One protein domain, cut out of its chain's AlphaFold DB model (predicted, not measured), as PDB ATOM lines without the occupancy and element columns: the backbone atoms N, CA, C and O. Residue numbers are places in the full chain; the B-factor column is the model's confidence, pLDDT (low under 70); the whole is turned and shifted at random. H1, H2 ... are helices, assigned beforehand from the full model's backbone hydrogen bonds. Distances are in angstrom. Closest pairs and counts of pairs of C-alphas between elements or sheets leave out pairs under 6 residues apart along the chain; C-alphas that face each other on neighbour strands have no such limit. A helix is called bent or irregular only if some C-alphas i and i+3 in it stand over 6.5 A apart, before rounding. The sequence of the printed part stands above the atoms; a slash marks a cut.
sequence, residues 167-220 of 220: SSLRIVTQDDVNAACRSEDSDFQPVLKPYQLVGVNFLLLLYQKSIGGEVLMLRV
ATOM      1  N   SER A 167      17.507  20.858 108.775       53.22
ATOM      2  CA  SER A 167      16.594  21.091 109.883       53.22
ATOM      3  C   SER A 167      17.304  21.374 111.213       53.22
ATOM      4  O   SER A 167      16.704  22.033 112.061       53.22
ATOM      5  N   SER A 168      18.560  20.943 111.410       55.59
ATOM      6  CA  SER A 168      19.234  21.028 112.722       55.59
ATOM      7  C   SER A 168      20.303  22.126 112.844       55.59
ATOM      8  O   SER A 168      20.764  22.396 113.957       55.59
ATOM      9  N   LEU A 169      20.703  22.775 111.743       65.69
ATOM     10  CA  LEU A 169      21.818  23.740 111.715       65.69
ATOM     11  C   LEU A 169      21.408  25.166 111.316       65.69
ATOM     12  O   LEU A 169      22.140  25.864 110.614       65.69
ATOM     13  N   ARG A 170      20.236  25.633 111.757       79.62
ATOM     14  CA  ARG A 170      19.914  27.064 111.639       79.62
ATOM     15  C   ARG A 170      20.911  27.889 112.462       79.62
ATOM     16  O   ARG A 170      21.157  27.580 113.626       79.62
ATOM     17  N   ILE A 171      21.465  28.944 111.866       85.31
ATOM     18  CA  ILE A 171      22.290  29.924 112.585       85.31
ATOM     19  C   ILE A 171      21.392  30.631 113.606       85.31
ATOM     20  O   ILE A 171      20.359  31.193 113.241       85.31
ATOM     21  N   VAL A 172      21.798  30.607 114.872       90.00
ATOM     22  CA  VAL A 172      21.158  31.312 115.983       90.00
ATOM     23  C   VAL A 172      21.221  32.810 115.726       90.00
ATOM     24  O   VAL A 172      22.305  33.379 115.541       90.00
ATOM     25  N   THR A 173      20.053  33.447 115.741       92.25
ATOM     26  CA  THR A 173      19.909  34.902 115.623       92.25
ATOM     27  C   THR A 173      19.673  35.552 116.987       92.25
ATOM     28  O   THR A 173      19.458  34.884 117.997       92.25
ATOM     29  N   GLN A 174      19.700  36.885 117.033       91.19
ATOM     30  CA  GLN A 174      19.384  37.631 118.253       91.19
ATOM     31  C   GLN A 174      17.957  37.345 118.757       91.19
ATOM     32  O   GLN A 174      17.738  37.306 119.965       91.19
ATOM     33  N   ASP A 175      17.006  37.103 117.853       91.19
ATOM     34  CA  ASP A 175      15.623  36.777 118.218       91.19
ATOM     35  C   ASP A 175      15.528  35.423 118.923       91.19
ATOM     36  O   ASP A 175      14.781  35.287 119.890       91.19
ATOM     37  N   ASP A 176      16.343  34.453 118.506       91.31
ATOM     38  CA  ASP A 176      16.417  33.137 119.146       91.31
ATOM     39  C   ASP A 176      16.972  33.231 120.565       91.31
ATOM     40  O   ASP A 176      16.447  32.608 121.486       91.31
ATOM     41  N   VAL A 177      18.007  34.054 120.757       89.81
ATOM     42  CA  VAL A 177      18.584  34.317 122.081       89.81
ATOM     43  C   VAL A 177      17.565  35.019 122.971       89.81
ATOM     44  O   VAL A 177      17.374  34.626 124.118       89.81
ATOM     45  N   ASN A 178      16.861  36.018 122.438       88.94
ATOM     46  CA  ASN A 178      15.816  36.718 123.174       88.94
ATOM     47  C   ASN A 178      14.678  35.769 123.563       88.94
ATOM     48  O   ASN A 178      14.200  35.836 124.688       88.94
ATOM     49  N   ALA A 179      14.261  34.874 122.665       89.19
ATOM     50  CA  ALA A 179      13.236  33.877 122.948       89.19
ATOM     51  C   ALA A 179      13.691  32.863 124.009       89.19
ATOM     52  O   ALA A 179      12.911  32.534 124.899       89.19
ATOM     53  N   ALA A 180      14.947  32.410 123.949       87.38
ATOM     54  CA  ALA A 180      15.509  31.450 124.899       87.38
ATOM     55  C   ALA A 180      15.773  32.054 126.290       87.38
ATOM     56  O   ALA A 180      15.650  31.362 127.298       87.38
ATOM     57  N   CYS A 181      16.139  33.336 126.357       84.19
ATOM     58  CA  CYS A 181      16.405  34.044 127.611       84.19
ATOM     59  C   CYS A 181      15.156  34.675 128.241       84.19
ATOM     60  O   CYS A 181      15.223  35.132 129.380       84.19
ATOM     61  N   ARG A 182      14.022  34.704 127.529       77.69
ATOM     62  CA  ARG A 182      12.767  35.259 128.040       77.69
ATOM     63  C   ARG A 182      12.160  34.311 129.072       77.69
ATOM     64  O   ARG A 182      11.583  33.288 128.715       77.69
ATOM     65  N   SER A 183      12.254  34.678 130.346       76.75
ATOM     66  CA  SER A 183      11.511  34.046 131.439       76.75
ATOM     67  C   SER A 183      10.430  34.991 131.966       76.75
ATOM     68  O   SER A 183      10.527  36.207 131.824       76.75
ATOM     69  N   GLU A 184       9.375  34.427 132.555       68.62
ATOM     70  CA  GLU A 184       8.207  35.181 133.047       68.62
ATOM     71  C   GLU A 184       8.567  36.162 134.179       68.62
ATOM     72  O   GLU A 184       7.868  37.149 134.390       68.62
ATOM     73  N   ASP A 185       9.710  35.930 134.833       64.75
ATOM     74  CA  ASP A 185      10.186  36.667 136.004       64.75
ATOM     75  C   ASP A 185      11.423  37.549 135.727       64.75
ATOM     76  O   ASP A 185      11.988  38.127 136.660       64.75
ATOM     77  N   SER A 186      11.902  37.641 134.478       72.62
ATOM     78  CA  SER A 186      13.123  38.393 134.164       72.62
ATOM     79  C   SER A 186      13.033  39.194 132.869       72.62
ATOM     80  O   SER A 186      12.871  38.644 131.783       72.62
ATOM     81  N   ASP A 187      13.289  40.501 132.971       75.50
ATOM     82  CA  ASP A 187      13.451  41.418 131.833       75.50
ATOM     83  C   ASP A 187      14.806  41.243 131.109       75.50
ATOM     84  O   ASP A 187      15.312  42.156 130.450       75.50
ATOM     85  N   PHE A 188      15.454  40.085 131.257       75.81
ATOM     86  CA  PHE A 188      16.779  39.843 130.707       75.81
ATOM     87  C   PHE A 188      16.723  39.656 129.185       75.81
ATOM     88  O   PHE A 188      16.410  38.585 128.669       75.81
ATOM     89  N   GLN A 189      17.072  40.720 128.461       79.88
ATOM     90  CA  GLN A 189      17.239  40.730 127.007       79.88
ATOM     91  C   GLN A 189      18.703  41.029 126.661       79.88
ATOM     92  O   GLN A 189      19.081  42.194 126.488       79.88
ATOM     93  N   PRO A 190      19.570  40.001 126.608       84.06
ATOM     94  CA  PRO A 190      20.980  40.209 126.331       84.06
ATOM     95  C   PRO A 190      21.174  40.586 124.864       84.06
ATOM     96  O   PRO A 190      21.037  39.753 123.974       84.06
ATOM     97  N   VAL A 191      21.549  41.837 124.600       89.56
ATOM     98  CA  VAL A 191      21.928  42.274 123.251       89.56
ATOM     99  C   VAL A 191      23.358  41.826 122.973       89.56
ATOM    100  O   VAL A 191      24.315  42.408 123.494       89.56
ATOM    101  N   LEU A 192      23.509  40.789 122.151       91.25
ATOM    102  CA  LEU A 192      24.810  40.239 121.803       91.25
ATOM    103  C   LEU A 192      25.444  41.041 120.669       91.25
ATOM    104  O   LEU A 192      24.816  41.388 119.667       91.25
ATOM    105  N   LYS A 193      26.737  41.327 120.806       93.69
ATOM    106  CA  LYS A 193      27.546  41.844 119.698       93.69
ATOM    107  C   LYS A 193      27.744  40.748 118.639       93.69
ATOM    108  O   LYS A 193      27.720  39.568 118.993       93.69
ATOM    109  N   PRO A 194      28.030  41.098 117.367       93.06
ATOM    110  CA  PRO A 194      28.177  40.108 116.295       93.06
ATOM    111  C   PRO A 194      29.155  38.973 116.630       93.06
ATOM    112  O   PRO A 194      28.845  37.807 116.420       93.06
ATOM    113  N   TYR A 195      30.295  39.294 117.249       93.56
ATOM    114  CA  TYR A 195      31.287  38.297 117.663       93.56
ATOM    115  C   TYR A 195      30.792  37.373 118.791       93.56
ATOM    116  O   TYR A 195      31.170  36.207 118.842       93.56
ATOM    117  N   GLN A 196      29.921  37.859 119.678       93.69
ATOM    118  CA  GLN A 196      29.334  37.041 120.743       93.69
ATOM    119  C   GLN A 196      28.303  36.070 120.174       93.69
ATOM    120  O   GLN A 196      28.277  34.914 120.576       93.69
ATOM    121  N   LEU A 197      27.500  36.515 119.202       92.50
ATOM    122  CA  LEU A 197      26.531  35.659 118.518       92.50
ATOM    123  C   LEU A 197      27.231  34.550 117.719       92.50
ATOM    124  O   LEU A 197      26.781  33.407 117.720       92.50
ATOM    125  N   VAL A 198      28.374  34.858 117.096       92.62
ATOM    126  CA  VAL A 198      29.252  33.842 116.491       92.62
ATOM    127  C   VAL A 198      29.753  32.858 117.550       92.62
ATOM    128  O   VAL A 198      29.716  31.653 117.319       92.62
ATOM    129  N   GLY A 199      30.148  33.345 118.730       92.12
ATOM    130  CA  GLY A 199      30.528  32.495 119.861       92.12
ATOM    131  C   GLY A 199      29.407  31.549 120.305       92.12
ATOM    132  O   GLY A 199      29.636  30.350 120.425       92.12
ATOM    133  N   VAL A 200      28.182  32.054 120.482       91.19
ATOM    134  CA  VAL A 200      27.008  31.233 120.841       91.19
ATOM    135  C   VAL A 200      26.716  30.182 119.767       91.19
ATOM    136  O   VAL A 200      26.494  29.020 120.096       91.19
ATOM    137  N   ASN A 201      26.786  30.559 118.488       90.50
ATOM    138  CA  ASN A 201      26.634  29.631 117.366       90.50
ATOM    139  C   ASN A 201      27.694  28.525 117.376       90.50
ATOM    140  O   ASN A 201      27.373  27.352 117.201       90.50
ATOM    141  N   PHE A 202      28.952  28.888 117.624       89.19
ATOM    142  CA  PHE A 202      30.044  27.928 117.720       89.19
ATOM    143  C   PHE A 202      29.848  26.958 118.891       89.19
ATOM    144  O   PHE A 202      29.992  25.749 118.723       89.19
ATOM    145  N   LEU A 203      29.442  27.463 120.057       88.50
ATOM    146  CA  LEU A 203      29.131  26.624 121.215       88.50
ATOM    147  C   LEU A 203      27.962  25.669 120.939       88.50
ATOM    148  O   LEU A 203      28.021  24.513 121.356       88.50
ATOM    149  N   LEU A 204      26.930  26.114 120.216       86.69
ATOM    150  CA  LEU A 204      25.801  25.256 119.851       86.69
ATOM    151  C   LEU A 204      26.244  24.087 118.957       86.69
ATOM    152  O   LEU A 204      25.800  22.957 119.161       86.69
ATOM    153  N   LEU A 205      27.166  24.331 118.022       85.06
ATOM    154  CA  LEU A 205      27.758  23.281 117.185       85.06
ATOM    155  C   LEU A 205      28.566  22.269 118.010       85.06
ATOM    156  O   LEU A 205      28.472  21.064 117.770       85.06
ATOM    157  N   LEU A 206      29.347  22.742 118.988       85.38
ATOM    158  CA  LEU A 206      30.103  21.863 119.889       85.38
ATOM    159  C   LEU A 206      29.175  21.001 120.747       85.38
ATOM    160  O   LEU A 206      29.399  19.797 120.875       85.38
ATOM    161  N   TYR A 207      28.106  21.605 121.271       83.94
ATOM    162  CA  TYR A 207      27.090  20.912 122.055       83.94
ATOM    163  C   TYR A 207      26.418  19.791 121.253       83.94
ATOM    164  O   TYR A 207      26.358  18.656 121.721       83.94
ATOM    165  N   GLN A 208      25.988  20.076 120.019       82.81
ATOM    166  CA  GLN A 208      25.380  19.074 119.134       82.81
ATOM    167  C   GLN A 208      26.328  17.912 118.814       82.81
ATOM    168  O   GLN A 208      25.885  16.777 118.666       82.81
ATOM    169  N   LYS A 209      27.637  18.178 118.735       83.25
ATOM    170  CA  LYS A 209      28.660  17.152 118.493       83.25
ATOM    171  C   LYS A 209      29.161  16.468 119.765       83.25
ATOM    172  O   LYS A 209      30.076  15.651 119.682       83.25
ATOM    173  N   SER A 210      28.587  16.770 120.933       78.88
ATOM    174  CA  SER A 210      29.043  16.268 122.239       78.88
ATOM    175  C   SER A 210      30.539  16.502 122.499       78.88
ATOM    176  O   SER A 210      31.187  15.755 123.230       78.88
ATOM    177  N   ILE A 211      31.098  17.554 121.898       83.62
ATOM    178  CA  ILE A 211      32.490  17.940 122.103       83.62
ATOM    179  C   ILE A 211      32.507  18.864 123.317       83.62
ATOM    180  O   ILE A 211      31.927  19.949 123.294       83.62
ATOM    181  N   GLY A 212      33.158  18.418 124.392       72.44
ATOM    182  CA  GLY A 212      33.370  19.235 125.582       72.44
ATOM    183  C   GLY A 212      34.177  20.481 125.225       72.44
ATOM    184  O   GLY A 212      35.349  20.387 124.874       72.44
ATOM    185  N   GLY A 213      33.539  21.649 125.283       63.00
ATOM    186  CA  GLY A 213      34.206  22.927 125.081       63.00
ATOM    187  C   GLY A 213      34.830  23.413 126.383       63.00
ATOM    188  O   GLY A 213      34.135  24.009 127.206       63.00
ATOM    189  N   GLU A 214      36.137  23.228 126.563       57.59
ATOM    190  CA  GLU A 214      36.900  24.167 127.389       57.59
ATOM    191  C   GLU A 214      36.851  25.515 126.668       57.59
ATOM    192  O   GLU A 214      37.562  25.754 125.692       57.59
ATOM    193  N   VAL A 215      35.946  26.399 127.097       56.16
ATOM    194  CA  VAL A 215      35.960  27.788 126.644       56.16
ATOM    195  C   VAL A 215      37.243  28.394 127.203       56.16
ATOM    196  O   VAL A 215      37.289  28.823 128.356       56.16
ATOM    197  N   LEU A 216      38.297  28.392 126.385       51.03
ATOM    198  CA  LEU A 216      39.530  29.133 126.610       51.03
ATOM    199  C   LEU A 216      39.176  30.625 126.631       51.03
ATOM    200  O   LEU A 216      39.307  31.341 125.642       51.03
ATOM    201  N   MET A 217      38.676  31.099 127.771       47.06
ATOM    202  CA  MET A 217      38.647  32.514 128.105       47.06
ATOM    203  C   MET A 217      40.109  32.936 128.225       47.06
ATOM    204  O   MET A 217      40.719  32.809 129.287       47.06
ATOM    205  N   LEU A 218      40.678  33.369 127.097       39.19
ATOM    206  CA  LEU A 218      41.952  34.069 127.026       39.19
ATOM    207  C   LEU A 218      41.849  35.238 128.003       39.19
ATOM    208  O   LEU A 218      41.125  36.210 127.786       39.19
ATOM    209  N   ARG A 219      42.481  35.051 129.156       39.84
ATOM    210  CA  ARG A 219      42.489  36.000 130.254       39.84
ATOM    211  C   ARG A 219      43.419  37.133 129.826       39.84
ATOM    212  O   ARG A 219      44.632  36.993 129.947       39.84
ATOM    213  N   VAL A 220      42.842  38.175 129.231       37.53
ATOM    214  CA  VAL A 220      43.513  39.455 128.952       37.53
ATOM    215  C   VAL A 220      43.622  40.256 130.242       37.53
ATOM    216  O   VAL A 220      42.633  40.258 131.015       37.53
TER     217      VAL A 220
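Overview. This is residues 167 to 220 of the 220 residues of an uncharacterized protein of Fagus sylvatica (UniProt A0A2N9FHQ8). Two helices form a loose, open V: the longer one, H2, and the short H1 come nearest at Leu 197, near the beginning of H2, and Gln 174, the first residue of H1, and spread from there. A long loop, residues 182 to 193, runs on beyond the last residue of H1 and folds back to the start of H2; after H2 the tail, residues 209 to 220, turns and runs back the way H2 came. The printed part has 54 residues, with two named helices in the order H1, H2 and no named strand; the class is all helix, though under half of the residues, 23, are in named elements. The whole is loose, with a radius of gyration of the C-alphas of 12.9 A and spans of 37 by 31 by 21 A.

Arrangement. H2, residues 194 to 208, and H1, residues 174 to 181, are close but not clearly touching, with 1 pair of C-alphas within 8 A. Their closest C-alphas, those of Leu 197 and Gln 174, are 7.4 A apart. Their lines stand at a steep tilt of 58 degrees, and they run the same way. Their centres are 13.3 A apart. In both helices every O i to N i+4 pair is within hydrogen-bond range.

Along the chain. H2 has 15 residues and measures 21.4 A from C-alpha 194 at (28.177, 40.108, 116.295) to C-alpha 208 at (25.380, 19.074, 119.134). H1 has 8 residues and measures 10.5 A, beginning with C-alpha 174 at (19.384, 37.631, 118.253). Neither helix is bent.

Size, cuts and confidence. The C-alphas of Ser 167 and Val 220, the two farthest apart, are 37.8 A from each other. The printed part has no cut, and Val 220 is the chain's last residue. The link from H1 to H2, 12 residues, is long. Mean pLDDT of the printed part is 78.4; it is under 70 at residues 167 to 169, 184 to 185 and 213 to 220.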